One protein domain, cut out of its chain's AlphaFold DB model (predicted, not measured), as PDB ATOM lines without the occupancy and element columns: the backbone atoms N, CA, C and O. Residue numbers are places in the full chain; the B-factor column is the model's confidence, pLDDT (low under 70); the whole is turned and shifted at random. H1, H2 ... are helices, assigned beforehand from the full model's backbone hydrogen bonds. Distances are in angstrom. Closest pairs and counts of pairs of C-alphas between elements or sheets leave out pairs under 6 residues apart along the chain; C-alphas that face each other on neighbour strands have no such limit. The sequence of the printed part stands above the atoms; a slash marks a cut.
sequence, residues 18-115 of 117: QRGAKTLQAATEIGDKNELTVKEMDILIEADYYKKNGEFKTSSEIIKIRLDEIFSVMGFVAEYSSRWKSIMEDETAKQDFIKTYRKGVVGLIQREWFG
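What this domain is: This is residues 18 to 115 of the 117 residues of an uncharacterized protein of Salmonella enteritidis (UniProt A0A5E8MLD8). Two long helices, H3 and H5, cross as a loose X, and a short helix, H4, makes the turn from the one to the other at one end. At the other end H2 lies across both long helices, packing on the beginning of H3 and on the second half of H5, and H1 crosses over H2 at the tip. The printed part has 98 residues with five named helices, in the order H1, H2, H3, H4, H5, and no named strand; the class is all helix. It is only just compact, close to loose, with a radius of gyration of the C-alphas of 15.1 A, and elongated, spanning 44 by 27 by 21 A.

How they stand to each other: Start at H5, residues 91 to 114, the longest helix. H2, residues 38 to 53, is the hub, touching 3 other helices. Look at C-alphas 41 and 106, the closest of H2 and H5, 6.2 A apart; these helices touch at a steep tilt of 58 degrees, the same way, through residues 41 to 48 and 102 to 109 alone. H3, residues 59 to 77, touches H2 with residues 59 to 62 alone, about perpendicular at 87 degrees; the closest C-alphas, of Asp 42 and Ser 59, are 5.2 A apart. H3 and H5 are close but not clearly touching: their closest C-alphas, of Ile 63 and Arg 102, are 7.5 A apart, at a steep tilt of 60 degrees, opposite ways. H3 has a kink of 27 degrees near residue 70. Beyond it, residues 71 to 77 alone touch H4, residues 82 to 89, at a steep tilt of 55 degrees, closest at the C-alphas of Val 77 and Trp 84, 6.8 A apart. H4 and H5 touch only at the corner, closest at the C-alphas of Ile 87 and Lys 94, 4.7 A apart. H1, residues 18 to 30, touches H2 at a steep tilt of 56 degrees, opposite ways, closest at the C-alphas of Leu 24 and Ala 47, 4.8 A apart. H1 and H5 are near each other, while H1 is apart from H3 and H4. Every O i to N i+4 pair is within hydrogen-bond range in H1, H2, H4 and H5; in H3 it is 12 of 15.

Where its parts are: Find C-alpha 91 at (161.311, 156.383, 177.634); from there H5 runs 33.7 A to C-alpha 114 at (187.295, 177.822, 176.017). H3 runs 26.4 A from C-alpha 59 to C-alpha 77, and H2 22.6 A from C-alpha 38 to C-alpha 53. H1 begins at C-alpha 18, at (171.616, 189.981, 187.539), and covers 18.7 A; H4 has eight residues.

The domain as a whole: The C-alphas of Gln 18 and Tyr 80, the two farthest apart, are 46.9 A from each other. The printed part has no cut. The link from H1 to H2 is short, and the other three are tight. Mean pLDDT of the printed part is 92.6, and no printed residue is under 70.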
ATOM      1  N   GLN A  18     170.622 190.364 186.535       76.00
ATOM      2  CA  GLN A  18     171.616 189.981 187.539       76.00
ATOM      3  C   GLN A  18     171.851 188.465 187.577       76.00
ATOM      4  O   GLN A  18     172.984 188.040 187.808       76.00
ATOM      5  N   ARG A  19     170.816 187.650 187.323       81.25
ATOM      6  CA  ARG A  19     170.955 186.192 187.237       81.25
ATOM      7  C   ARG A  19     171.826 185.798 186.055       81.25
ATOM      8  O   ARG A  19     172.811 185.101 186.251       81.25
ATOM      9  N   GLY A  20     171.520 186.313 184.863       84.19
ATOM     10  CA  GLY A  20     172.305 186.036 183.658       84.19
ATOM     11  C   GLY A  20     173.782 186.404 183.816       84.19
ATOM     12  O   GLY A  20     174.657 185.590 183.521       84.19
ATOM     13  N   ALA A  21     174.073 187.579 184.381       87.31
ATOM     14  CA  ALA A  21     175.444 188.005 184.654       87.31
ATOM     15  C   ALA A  21     176.184 187.074 185.638       87.31
ATOM     16  O   ALA A  21     177.340 186.724 185.402       87.31
ATOM     17  N   LYS A  22     175.525 186.626 186.716       88.19
ATOM     18  CA  LYS A  22     176.105 185.656 187.663       88.19
ATOM     19  C   LYS A  22     176.330 184.287 187.025       88.19
ATOM     20  O   LYS A  22     177.366 183.671 187.257       88.19
ATOM     21  N   THR A  23     175.400 183.829 186.190       90.00
ATOM     22  CA  THR A  23     175.541 182.568 185.456       90.00
ATOM     23  C   THR A  23     176.726 182.622 184.486       90.00
ATOM     24  O   THR A  23     177.485 181.659 184.413       90.00
ATOM     25  N   LEU A  24     176.972 183.760 183.816       92.38
ATOM     26  CA  LEU A  24     178.179 183.959 182.995       92.38
ATOM     27  C   LEU A  24     179.477 183.872 183.808       92.38
ATOM     28  O   LEU A  24     180.451 183.269 183.352       92.38
ATOM     29  N   GLN A  25     179.501 184.466 185.005       90.31
ATOM     30  CA  GLN A  25     180.662 184.389 185.895       90.31
ATOM     31  C   GLN A  25     180.936 182.936 186.297       90.31
ATOM     32  O   GLN A  25     182.037 182.438 186.065       90.31
ATOM     33  N   ALA A  26     179.916 182.223 186.780       90.56
ATOM     34  CA  ALA A  26     180.036 180.813 187.146       90.56
ATOM     35  C   ALA A  26     180.483 179.935 185.961       90.56
ATOM     36  O   ALA A  26     181.342 179.069 186.120       90.56
ATOM     37  N   ALA A  27     179.959 180.189 184.759       93.50
ATOM     38  CA  ALA A  27     180.356 179.487 183.540       93.50
ATOM     39  C   ALA A  27     181.841 179.680 183.198       93.50
ATOM     40  O   ALA A  27     182.493 178.735 182.761       93.50
ATOM     41  N   THR A  28     182.388 180.874 183.434       91.94
ATOM     42  CA  THR A  28     183.808 181.169 183.188       91.94
ATOM     43  C   THR A  28     184.723 180.368 184.120       91.94
ATOM     44  O   THR A  28     185.798 179.943 183.709       91.94
ATOM     45  N   GLU A  29     184.284 180.098 185.352       90.19
ATOM     46  CA  GLU A  29     185.050 179.324 186.338       90.19
ATOM     47  C   GLU A  29     185.015 177.811 186.087       90.19
ATOM     48  O   GLU A  29     185.981 177.102 186.373       90.19
ATOM     49  N   ILE A  30     183.891 177.292 185.584       91.19
ATOM     50  CA  ILE A  30     183.691 175.846 185.395       91.19
ATOM     51  C   ILE A  30     183.935 175.380 183.959       91.19
ATOM     52  O   ILE A  30     184.093 174.180 183.738       91.19
ATOM     53  N   GLY A  31     183.971 176.289 182.985       86.31
ATOM     54  CA  GLY A  31     184.002 175.947 181.565       86.31
ATOM     55  C   GLY A  31     185.229 175.156 181.122       86.31
ATOM     56  O   GLY A  31     185.120 174.330 180.216       86.31
ATOM     57  N   ASP A  32     186.361 175.311 181.817       87.56
ATOM     58  CA  ASP A  32     187.582 174.551 181.530       87.56
ATOM     59  C   ASP A  32     187.675 173.199 182.273       87.56
ATOM     60  O   ASP A  32     188.667 172.474 182.180       87.56
ATOM     61  N   LYS A  33     186.630 172.759 182.984       90.31
ATOM     62  CA  LYS A  33     186.634 171.426 183.613       90.31
ATOM     63  C   LYS A  33     186.503 170.314 182.573       90.31
ATOM     64  O   LYS A  33     185.802 170.453 181.571       90.31
ATOM     65  N   ASN A  34     187.217 169.206 182.779       85.25
ATOM     66  CA  ASN A  34     187.121 168.023 181.909       85.25
ATOM     67  C   ASN A  34     185.856 167.215 182.193       85.25
ATOM     68  O   ASN A  34     185.203 166.738 181.271       85.25
ATOM     69  N   GLU A  35     185.494 167.105 183.468       89.31
ATOM     70  CA  GLU A  35     184.272 166.449 183.909       89.31
ATOM     71  C   GLU A  35     183.366 167.478 184.574       89.31
ATOM     72  O   GLU A  35     183.787 168.216 185.468       89.31
ATOM     73  N   LEU A  36     182.121 167.528 184.109       90.62
ATOM     74  CA  LEU A  36     181.094 168.435 184.601       90.62
ATOM     75  C   LEU A  36     179.962 167.623 185.219       90.62
ATOM     76  O   LEU A  36     179.477 166.644 184.643       90.62
ATOM     77  N   THR A  37     179.503 168.063 186.383       92.88
ATOM     78  CA  THR A  37     178.242 167.599 186.959       92.88
ATOM     79  C   THR A  37     177.055 168.098 186.131       92.88
ATOM     80  O   THR A  37     177.174 169.019 185.324       92.88
ATOM     81  N   VAL A  38     175.867 167.519 186.346       88.88
ATOM     82  CA  VAL A  38     174.641 167.960 185.654       88.88
ATOM     83  C   VAL A  38     174.353 169.442 185.900       88.88
ATOM     84  O   VAL A  38     174.096 170.167 184.949       88.88
ATOM     85  N   LYS A  39     174.499 169.914 187.143       90.75
ATOM     86  CA  LYS A  39     174.299 171.331 187.478       90.75
ATOM     87  C   LYS A  39     175.292 172.247 186.759       90.75
ATOM     88  O   LYS A  39     174.919 173.320 186.311       90.75
ATOM     89  N   GLU A  40     176.550 171.832 186.633       93.25
ATOM     90  CA  GLU A  40     177.569 172.617 185.927       93.25
ATOM     91  C   GLU A  40     177.325 172.656 184.415       93.25
ATOM     92  O   GLU A  40     177.503 173.697 183.788       93.25
ATOM     93  N   MET A  41     176.858 171.547 183.835       94.62
ATOM     94  CA  MET A  41     176.387 171.510 182.449       94.62
ATOM     95  C   MET A  41     175.222 172.482 182.228       94.62
ATOM     96  O   MET A  41     175.223 173.228 181.252       94.62
ATOM     97  N   ASP A  42     174.259 172.499 183.148       93.31
ATOM     98  CA  ASP A  42     173.096 173.382 183.081       93.31
ATOM     99  C   ASP A  42     173.517 174.865 183.148       93.31
ATOM    100  O   ASP A  42     173.083 175.655 182.311       93.31
ATOM    101  N   ILE A  43     174.454 175.224 184.038       94.19
ATOM    102  CA  ILE A  43     175.028 176.584 184.124       94.19
ATOM    103  C   ILE A  43     175.673 177.007 182.799       94.19
ATOM    104  O   ILE A  43     175.471 178.138 182.359       94.19
ATOM    105  N   LEU A  44     176.436 176.123 182.146       96.06
ATOM    106  CA  LEU A  44     177.068 176.441 180.860       96.06
ATOM    107  C   LEU A  44     176.038 176.722 179.763       96.06
ATOM    108  O   LEU A  44     176.205 177.667 178.998       96.06
ATOM    109  N   ILE A  45     174.964 175.934 179.703       96.12
ATOM    110  CA  ILE A  45     173.887 176.111 178.719       96.12
ATOM    111  C   ILE A  45     173.150 177.434 178.951       96.12
ATOM    112  O   ILE A  45     172.895 178.180 178.005       96.12
ATOM    113  N   GLU A  46     172.827 177.740 180.206       95.00
ATOM    114  CA  GLU A  46     172.146 178.979 180.594       95.00
ATOM    115  C   GLU A  46     173.010 180.212 180.307       95.00
ATOM    116  O   GLU A  46     172.527 181.202 179.753       95.00
ATOM    117  N   ALA A  47     174.304 180.134 180.631       94.94
ATOM    118  CA  ALA A  47     175.278 181.170 180.318       94.94
ATOM    119  C   ALA A  47     175.379 181.410 178.809       94.94
ATOM    120  O   ALA A  47     175.378 182.564 178.380       94.94
ATOM    121  N   ASP A  48     175.444 180.343 178.004       96.38
ATOM    122  CA  ASP A  48     175.548 180.470 176.552       96.38
ATOM    123  C   ASP A  48     174.328 181.130 175.928       96.38
ATOM    124  O   ASP A  48     174.458 182.080 175.147       96.38
ATOM    125  N   TYR A  49     173.140 180.711 176.356       94.81
ATOM    126  CA  TYR A  49     171.902 181.337 175.923       94.81
ATOM    127  C   TYR A  49     171.844 182.816 176.322       94.81
ATOM    128  O   TYR A  49     171.524 183.660 175.481       94.81
ATOM    129  N   TYR A  50     172.198 183.153 177.566       93.75
ATOM    130  CA  TYR A  50     172.196 184.540 178.027       93.75
ATOM    131  C   TYR A  50     173.206 185.405 177.259       93.75
ATOM    132  O   TYR A  50     172.861 186.503 176.830       93.75
ATOM    133  N   LYS A  51     174.425 184.905 177.004       93.44
ATOM    134  CA  LYS A  51     175.443 185.628 176.220       93.44
ATOM    135  C   LYS A  51     174.955 185.962 174.810       93.44
ATOM    136  O   LYS A  51     175.258 187.037 174.304       93.44
ATOM    137  N   LYS A  52     174.235 185.033 174.175       93.19
ATOM    138  CA  LYS A  52     173.777 185.157 172.781       93.19
ATOM    139  C   LYS A  52     172.510 186.003 172.639       93.19
ATOM    140  O   LYS A  52     172.367 186.689 171.634       93.19
ATOM    141  N   ASN A  53     171.612 185.966 173.625       91.12
ATOM    142  CA  ASN A  53     170.268 186.544 173.497       91.12
ATOM    143  C   ASN A  53     169.988 187.715 174.454       91.12
ATOM    144  O   ASN A  53     168.996 188.415 174.277       91.12
ATOM    145  N   GLY A  54     170.810 187.922 175.485       87.62
ATOM    146  CA  GLY A  54     170.591 188.944 176.518       87.62
ATOM    147  C   GLY A  54     169.430 188.652 177.483       87.62
ATOM    148  O   GLY A  54     169.172 189.446 178.385       87.62
ATOM    149  N   GLU A  55     168.749 187.515 177.328       89.12
ATOM    150  CA  GLU A  55     167.633 187.057 178.162       89.12
ATOM    151  C   GLU A  55     168.035 185.792 178.925       89.12
ATOM    152  O   GLU A  55     168.673 184.898 178.365       89.12
ATOM    153  N   PHE A  56     167.678 185.703 180.209       87.44
ATOM    154  CA  PHE A  56     167.887 184.481 180.980       87.44
ATOM    155  C   PHE A  56     166.746 183.490 180.723       87.44
ATOM    156  O   PHE A  56     165.574 183.849 180.814       87.44
ATOM    157  N   LYS A  57     167.104 182.234 180.452       90.56
ATOM    158  CA  LYS A  57     166.199 181.079 180.457       90.56
ATOM    159  C   LYS A  57     166.885 179.917 181.143       90.56
ATOM    160  O   LYS A  57     168.110 179.821 181.104       90.56
ATOM    161  N   THR A  58     166.101 179.040 181.755       91.38
ATOM    162  CA  THR A  58     166.645 177.841 182.398       91.38
ATOM    163  C   THR A  58     167.119 176.830 181.357       91.38
ATOM    164  O   THR A  58     166.573 176.739 180.254       91.38
ATOM    165  N   SER A  59     168.123 176.026 181.706       92.75
ATOM    166  CA  SER A  59     168.643 174.970 180.825       92.75
ATOM    167  C   SER A  59     167.551 174.003 180.358       92.75
ATOM    168  O   SER A  59     167.558 173.582 179.202       92.75
ATOM    169  N   SER A  60     166.582 173.677 181.219       90.88
ATOM    170  CA  SER A  60     165.456 172.802 180.885       90.88
ATOM    171  C   SER A  60     164.552 173.408 179.813       90.88
ATOM    172  O   SER A  60     164.188 172.698 178.879       90.88
ATOM    173  N   GLU A  61     164.233 174.701 179.893       93.06
ATOM    174  CA  GLU A  61     163.459 175.411 178.867       93.06
ATOM    175  C   GLU A  61     164.217 175.473 177.539       93.06
ATOM    176  O   GLU A  61     163.657 175.148 176.492       93.06
ATOM    177  N   ILE A  62     165.507 175.828 177.584       93.44
ATOM    178  CA  ILE A  62     166.370 175.929 176.400       93.44
ATOM    179  C   ILE A  62     166.462 174.575 175.684       93.44
ATOM    180  O   ILE A  62     166.277 174.486 174.469       93.44
ATOM    181  N   ILE A  63     166.733 173.507 176.440       93.94
ATOM    182  CA  ILE A  63     166.842 172.149 175.903       93.94
ATOM    183  C   ILE A  63     165.485 171.672 175.389       93.94
ATOM    184  O   ILE A  63     165.434 171.099 174.303       93.94
ATOM    185  N   LYS A  64     164.394 171.909 176.126       93.88
ATOM    186  CA  LYS A  64     163.055 171.454 175.738       93.88
ATOM    187  C   LYS A  64     162.643 172.010 174.379       93.88
ATOM    188  O   LYS A  64     162.252 171.223 173.530       93.88
ATOM    189  N   ILE A  65     162.810 173.315 174.146       92.69
ATOM    190  CA  ILE A  65     162.475 173.941 172.855       92.69
ATOM    191  C   ILE A  65     163.187 173.215 171.704       92.69
ATOM    192  O   ILE A  65     162.563 172.847 170.713       92.69
ATOM    193  N   ARG A  66     164.485 172.936 171.862       93.56
ATOM    194  CA  ARG A  66     165.267 172.222 170.843       93.56
ATOM    195  C   ARG A  66     164.860 170.765 170.674       93.56
ATOM    196  O   ARG A  66     164.849 170.259 169.558       93.56
ATOM    197  N   LEU A  67     164.565 170.072 171.769       94.88
ATOM    198  CA  LEU A  67     164.124 168.682 171.713       94.88
ATOM    199  C   LEU A  67     162.752 168.553 171.058       94.88
ATOM    200  O   LEU A  67     162.558 167.612 170.298       94.88
ATOM    201  N   ASP A  68     161.836 169.485 171.311       94.56
ATOM    202  CA  ASP A  68     160.514 169.504 170.686       94.56
ATOM    203  C   ASP A  68     160.646 169.690 169.161       94.56
ATOM    204  O   ASP A  68     160.031 168.943 168.397       94.56
ATOM    205  N   GLU A  69     161.526 170.594 168.706       93.50
ATOM    206  CA  GLU A  69     161.880 170.749 167.282       93.50
ATOM    207  C   GLU A  69     162.448 169.447 166.690       93.50
ATOM    208  O   GLU A  69     161.998 168.981 165.641       93.50
ATOM    209  N   ILE A  70     163.417 168.829 167.377       94.19
ATOM    210  CA  ILE A  70     164.042 167.577 166.934       94.19
ATOM    211  C   ILE A  70     162.998 166.464 166.846       94.19
ATOM    212  O   ILE A  70     162.882 165.820 165.809       94.19
ATOM    213  N   PHE A  71     162.219 166.224 167.897       93.94
ATOM    214  CA  PHE A  71     161.247 165.133 167.910       93.94
ATOM    215  C   PHE A  71     160.106 165.350 166.917       93.94
ATOM    216  O   PHE A  71     159.612 164.371 166.362       93.94
ATOM    217  N   SER A  72     159.732 166.600 166.623       92.94
ATOM    218  CA  SER A  72     158.764 166.901 165.567       92.94
ATOM    219  C   SER A  72     159.253 166.435 164.191       92.94
ATOM    220  O   SER A  72     158.507 165.772 163.473       92.94
ATOM    221  N   VAL A  73     160.513 166.711 163.841       92.12
ATOM    222  CA  VAL A  73     161.097 166.289 162.555       92.12
ATOM    223  C   VAL A  73     161.385 164.789 162.545       92.12
ATOM    224  O   VAL A  73     161.095 164.089 161.573       92.12
ATOM    225  N   MET A  74     161.946 164.272 163.634       92.75
ATOM    226  CA  MET A  74     162.379 162.880 163.698       92.75
ATOM    227  C   MET A  74     161.220 161.896 163.872       92.75
ATOM    228  O   MET A  74     161.407 160.719 163.573       92.75
ATOM    229  N   GLY A  75     160.022 162.377 164.223       89.19
ATOM    230  CA  GLY A  75     158.765 161.634 164.109       89.19
ATOM    231  C   GLY A  75     158.539 161.043 162.728       89.19
ATOM    232  O   GLY A  75     158.235 159.863 162.609       89.19
ATOM    233  N   PHE A  76     158.791 161.827 161.681       90.06
ATOM    234  CA  PHE A  76     158.719 161.330 160.310       90.06
ATOM    235  C   PHE A  76     159.828 160.308 160.013       90.06
ATOM    236  O   PHE A  76     159.609 159.286 159.368       90.06
ATOM    237  N   VAL A  77     161.040 160.548 160.521       91.31
ATOM    238  CA  VAL A  77     162.193 159.662 160.289       91.31
ATOM    239  C   VAL A  77     162.049 158.319 161.015       91.31
ATOM    240  O   VAL A  77     162.603 157.315 160.561       91.31
ATOM    241  N   ALA A  78     161.301 158.270 162.117       91.62
ATOM    242  CA  ALA A  78     161.064 157.057 162.891       91.62
ATOM    243  C   ALA A  78     160.385 155.942 162.075       91.62
ATOM    244  O   ALA A  78     160.633 154.767 162.346       91.62
ATOM    245  N   GLU A  79     159.626 156.276 161.027       90.56
ATOM    246  CA  GLU A  79     159.046 155.293 160.097       90.56
ATOM    247  C   GLU A  79     160.115 154.469 159.359       90.56
ATOM    248  O   GLU A  79     159.894 153.303 159.030       90.56
ATOM    249  N   TYR A  80     161.300 155.050 159.145       94.25
ATOM    250  CA  TYR A  80     162.380 154.471 158.341       94.25
ATOM    251  C   TYR A  80     163.653 154.186 159.153       94.25
ATOM    252  O   TYR A  80     164.639 153.681 158.615       94.25
ATOM    253  N   SER A  81     163.663 154.502 160.452       95.56
ATOM    254  CA  SER A  81     164.827 154.344 161.320       95.56
ATOM    255  C   SER A  81     164.451 153.651 162.623       95.56
ATOM    256  O   SER A  81     163.837 154.246 163.506       95.56
ATOM    257  N   SER A  82     164.917 152.410 162.789       94.31
ATOM    258  CA  SER A  82     164.728 151.628 164.021       94.31
ATOM    259  C   SER A  82     165.262 152.345 165.261       94.31
ATOM    260  O   SER A  82     164.658 152.279 166.329       94.31
ATOM    261  N   ARG A  83     166.369 153.083 165.114       93.88
ATOM    262  CA  ARG A  83     166.939 153.898 166.187       93.88
ATOM    263  C   ARG A  83     165.991 155.019 166.608       93.88
ATOM    264  O   ARG A  83     165.758 155.179 167.800       93.88
ATOM    265  N   TRP A  84     165.459 155.793 165.662       95.19
ATOM    266  CA  TRP A  84     164.538 156.887 165.992       95.19
ATOM    267  C   TRP A  84     163.196 156.384 166.490       95.19
ATOM    268  O   TRP A  84     162.673 156.943 167.447       95.19
ATOM    269  N   LYS A  85     162.708 155.273 165.935       95.50
ATOM    270  CA  LYS A  85     161.546 154.570 166.468       95.50
ATOM    271  C   LYS A  85     161.730 154.212 167.943       95.50
ATOM    272  O   LYS A  85     160.909 154.594 168.766       95.50
ATOM    273  N   SER A  86     162.855 153.583 168.294       95.88
ATOM    274  CA  SER A  86     163.177 153.259 169.689       95.88
ATOM    275  C   SER A  86     163.267 154.505 170.574       95.88
ATOM    276  O   SER A  86     162.672 154.518 171.643       95.88
ATOM    277  N   ILE A  87     163.941 155.570 170.128       95.81
ATOM    278  CA  ILE A  87     164.040 156.831 170.887       95.81
ATOM    279  C   ILE A  87     162.659 157.460 171.148       95.81
ATOM    280  O   ILE A  87     162.489 158.161 172.142       95.81
ATOM    281  N   MET A  88     161.684 157.253 170.262       91.94
ATOM    282  CA  MET A  88     160.351 157.846 170.387       91.94
ATOM    283  C   MET A  88     159.359 157.000 171.184       91.94
ATOM    284  O   MET A  88     158.468 157.568 171.814       91.94
ATOM    285  N   GLU A  89     159.497 155.676 171.154       94.19
ATOM    286  CA  GLU A  89     158.574 154.740 171.808       94.19
ATOM    287  C   GLU A  89     159.054 154.295 173.202       94.19
ATOM    288  O   GLU A  89     158.230 153.941 174.044       94.19
ATOM    289  N   ASP A  90     160.365 154.329 173.469       95.75
ATOM    290  CA  ASP A  90     160.971 153.894 174.733       95.75
ATOM    291  C   ASP A  90     161.491 155.089 175.549       95.75
ATOM    292  O   ASP A  90     162.393 155.821 175.132       95.75
ATOM    293  N   GLU A  91     160.944 155.269 176.754       95.00
ATOM    294  CA  GLU A  91     161.311 156.383 177.634       95.00
ATOM    295  C   GLU A  91     162.778 156.318 178.093       95.00
ATOM    296  O   GLU A  91     163.428 157.354 178.209       95.00
ATOM    297  N   THR A  92     163.350 155.130 178.288       96.25
ATOM    298  CA  THR A  92     164.772 154.980 178.641       96.25
ATOM    299  C   THR A  92     165.655 155.447 177.489       96.25
ATOM    300  O   THR A  92     166.554 156.268 177.689       96.25
ATOM    301  N   ALA A  93     165.357 154.999 176.267       95.62
ATOM    302  CA  ALA A  93     166.089 155.414 175.070       95.62
ATOM    303  C   ALA A  93     165.972 156.928 174.829       95.62
ATOM    304  O   ALA A  93     166.949 157.590 174.459       95.62
ATOM    305  N   LYS A  94     164.791 157.497 175.092       95.31
ATOM    306  CA  LYS A  94     164.552 158.938 175.034       95.31
ATOM    307  C   LYS A  94     165.402 159.701 176.045       95.31
ATOM    308  O   LYS A  94     166.067 160.670 175.675       95.31
ATOM    309  N   GLN A  95     165.432 159.266 177.304       94.44
ATOM    310  CA  GLN A  95     166.234 159.913 178.346       94.44
ATOM    311  C   GLN A  95     167.740 159.817 178.054       94.44
ATOM    312  O   GLN A  95     168.466 160.802 178.228       94.44
ATOM    313  N   ASP A  96     168.213 158.689 177.524       96.00
ATOM    314  CA  ASP A  96     169.606 158.526 177.097       96.00
ATOM    315  C   ASP A  96     169.974 159.456 175.934       96.00
ATOM    316  O   ASP A  96     171.056 160.065 175.930       96.00
ATOM    317  N   PHE A  97     169.061 159.636 174.974       95.44
ATOM    318  CA  PHE A  97     169.225 160.624 173.912       95.44
ATOM    319  C   PHE A  97     169.331 162.042 174.482       95.44
ATOM    320  O   PHE A  97     170.281 162.752 174.160       95.44
ATOM    321  N   ILE A  98     168.420 162.442 175.375       94.50
ATOM    322  CA  ILE A  98     168.409 163.779 175.993       94.50
ATOM    323  C   ILE A  98     169.706 164.041 176.767       94.50
ATOM    324  O   ILE A  98     170.305 165.115 176.651       94.50
ATOM    325  N   LYS A  99     170.181 163.052 177.528       93.94
ATOM    326  CA  LYS A  99     171.445 163.132 178.269       93.94
ATOM    327  C   LYS A  99     172.636 163.304 177.329       93.94
ATOM    328  O   LYS A  99     173.521 164.119 177.596       93.94
ATOM    329  N   THR A 100     172.656 162.559 176.227       94.81
ATOM    330  CA  THR A 100     173.708 162.659 175.206       94.81
ATOM    331  C   THR A 100     173.666 164.006 174.494       94.81
ATOM    332  O   THR A 100     174.703 164.644 174.327       94.81
ATOM    333  N   TYR A 101     172.470 164.479 174.144       95.12
ATOM    334  CA  TYR A 101     172.250 165.787 173.540       95.12
ATOM    335  C   TYR A 101     172.773 166.908 174.443       95.12
ATOM    336  O   TYR A 101     173.574 167.726 173.995       95.12
ATOM    337  N   ARG A 102     172.420 166.896 175.736       95.00
ATOM    338  CA  ARG A 102     172.909 167.879 176.719       95.00
ATOM    339  C   ARG A 102     174.436 167.924 176.774       95.00
ATOM    340  O   ARG A 102     175.019 169.002 176.693       95.00
ATOM    341  N   LYS A 103     175.088 166.759 176.855       94.62
ATOM    342  CA  LYS A 103     176.557 166.664 176.812       94.62
ATOM    343  C   LYS A 103     177.131 167.221 175.508       94.62
ATOM    344  O   LYS A 103     178.137 167.919 175.543       94.62
ATOM    345  N   GLY A 104     176.490 166.939 174.373       94.75
ATOM    346  CA  GLY A 104     176.890 167.466 173.067       94.75
ATOM    347  C   GLY A 104     176.818 168.993 172.995       94.75
ATOM    348  O   GLY A 104     177.768 169.621 172.532       94.75
ATOM    349  N   VAL A 105     175.735 169.591 173.506       95.38
ATOM    350  CA  VAL A 105     175.575 171.053 173.601       95.38
ATOM    351  C   VAL A 105     176.688 171.661 174.451       95.38
ATOM    352  O   VAL A 105     177.358 172.590 174.012       95.38
ATOM    353  N   VAL A 106     176.940 171.105 175.636       95.81
ATOM    354  CA  VAL A 106     178.015 171.586 176.515       95.81
ATOM    355  C   VAL A 106     179.381 171.453 175.858       95.81
ATOM    356  O   VAL A 106     180.168 172.393 175.913       95.81
ATOM    357  N   GLY A 107     179.648 170.337 175.178       95.12
ATOM    358  CA  GLY A 107     180.882 170.162 174.419       95.12
ATOM    359  C   GLY A 107     181.064 171.266 173.377       95.12
ATOM    360  O   GLY A 107     182.138 171.847 173.288       95.12
ATOM    361  N   LEU A 108     180.012 171.623 172.634       95.19
ATOM    362  CA  LEU A 108     180.061 172.738 171.680       95.19
ATOM    363  C   LEU A 108     180.392 174.071 172.359       95.19
ATOM    364  O   LEU A 108     181.274 174.776 171.872       95.19
ATOM    365  N   ILE A 109     179.759 174.371 173.494       95.75
ATOM    366  CA  ILE A 109     180.041 175.580 174.284       95.75
ATOM    367  C   ILE A 109     181.499 175.580 174.753       95.75
ATOM    368  O   ILE A 109     182.195 176.579 174.601       95.75
ATOM    369  N   GLN A 110     182.001 174.453 175.265       95.31
ATOM    370  CA  GLN A 110     183.383 174.336 175.727       95.31
ATOM    371  C   GLN A 110     184.404 174.583 174.609       95.31
ATOM    372  O   GLN A 110     185.429 175.228 174.836       95.31
ATOM    373  N   ARG A 111     184.113 174.124 173.387       94.56
ATOM    374  CA  ARG A 111     184.948 174.412 172.212       94.56
ATOM    375  C   ARG A 111     184.875 175.878 171.797       94.56
ATOM    376  O   ARG A 111     185.910 176.487 171.554       94.56
ATOM    377  N   GLU A 112     183.668 176.436 171.726       94.62
ATOM    378  CA  GLU A 112     183.428 177.814 171.282       94.62
ATOM    379  C   GLU A 112     184.029 178.840 172.255       94.62
ATOM    380  O   GLU A 112     184.639 179.817 171.830       94.62
ATOM    381  N   TRP A 113     183.864 178.627 173.561       94.06
ATOM    382  CA  TRP A 113     184.225 179.610 174.585       94.06
ATOM    383  C   TRP A 113     185.624 179.415 175.155       94.06
ATOM    384  O   TRP A 113     186.274 180.397 175.502       94.06
ATOM    385  N   PHE A 114     186.077 178.166 175.276       92.75
ATOM    386  CA  PHE A 114     187.295 177.822 176.017       92.75
ATOM    387  C   PHE A 114     188.332 177.100 175.149       92.75
ATOM    388  O   PHE A 114     189.386 176.713 175.644       92.75
ATOM    389  N   GLY A 115     188.066 176.910 173.851       88.50
ATOM    390  CA  GLY A 115     189.023 176.311 172.920       88.50
ATOM    391  C   GLY A 115     189.337 174.837 173.196       88.50
ATOM    392  O   GLY A 115     190.360 174.335 172.720       88.50
TER     393      GLY A 115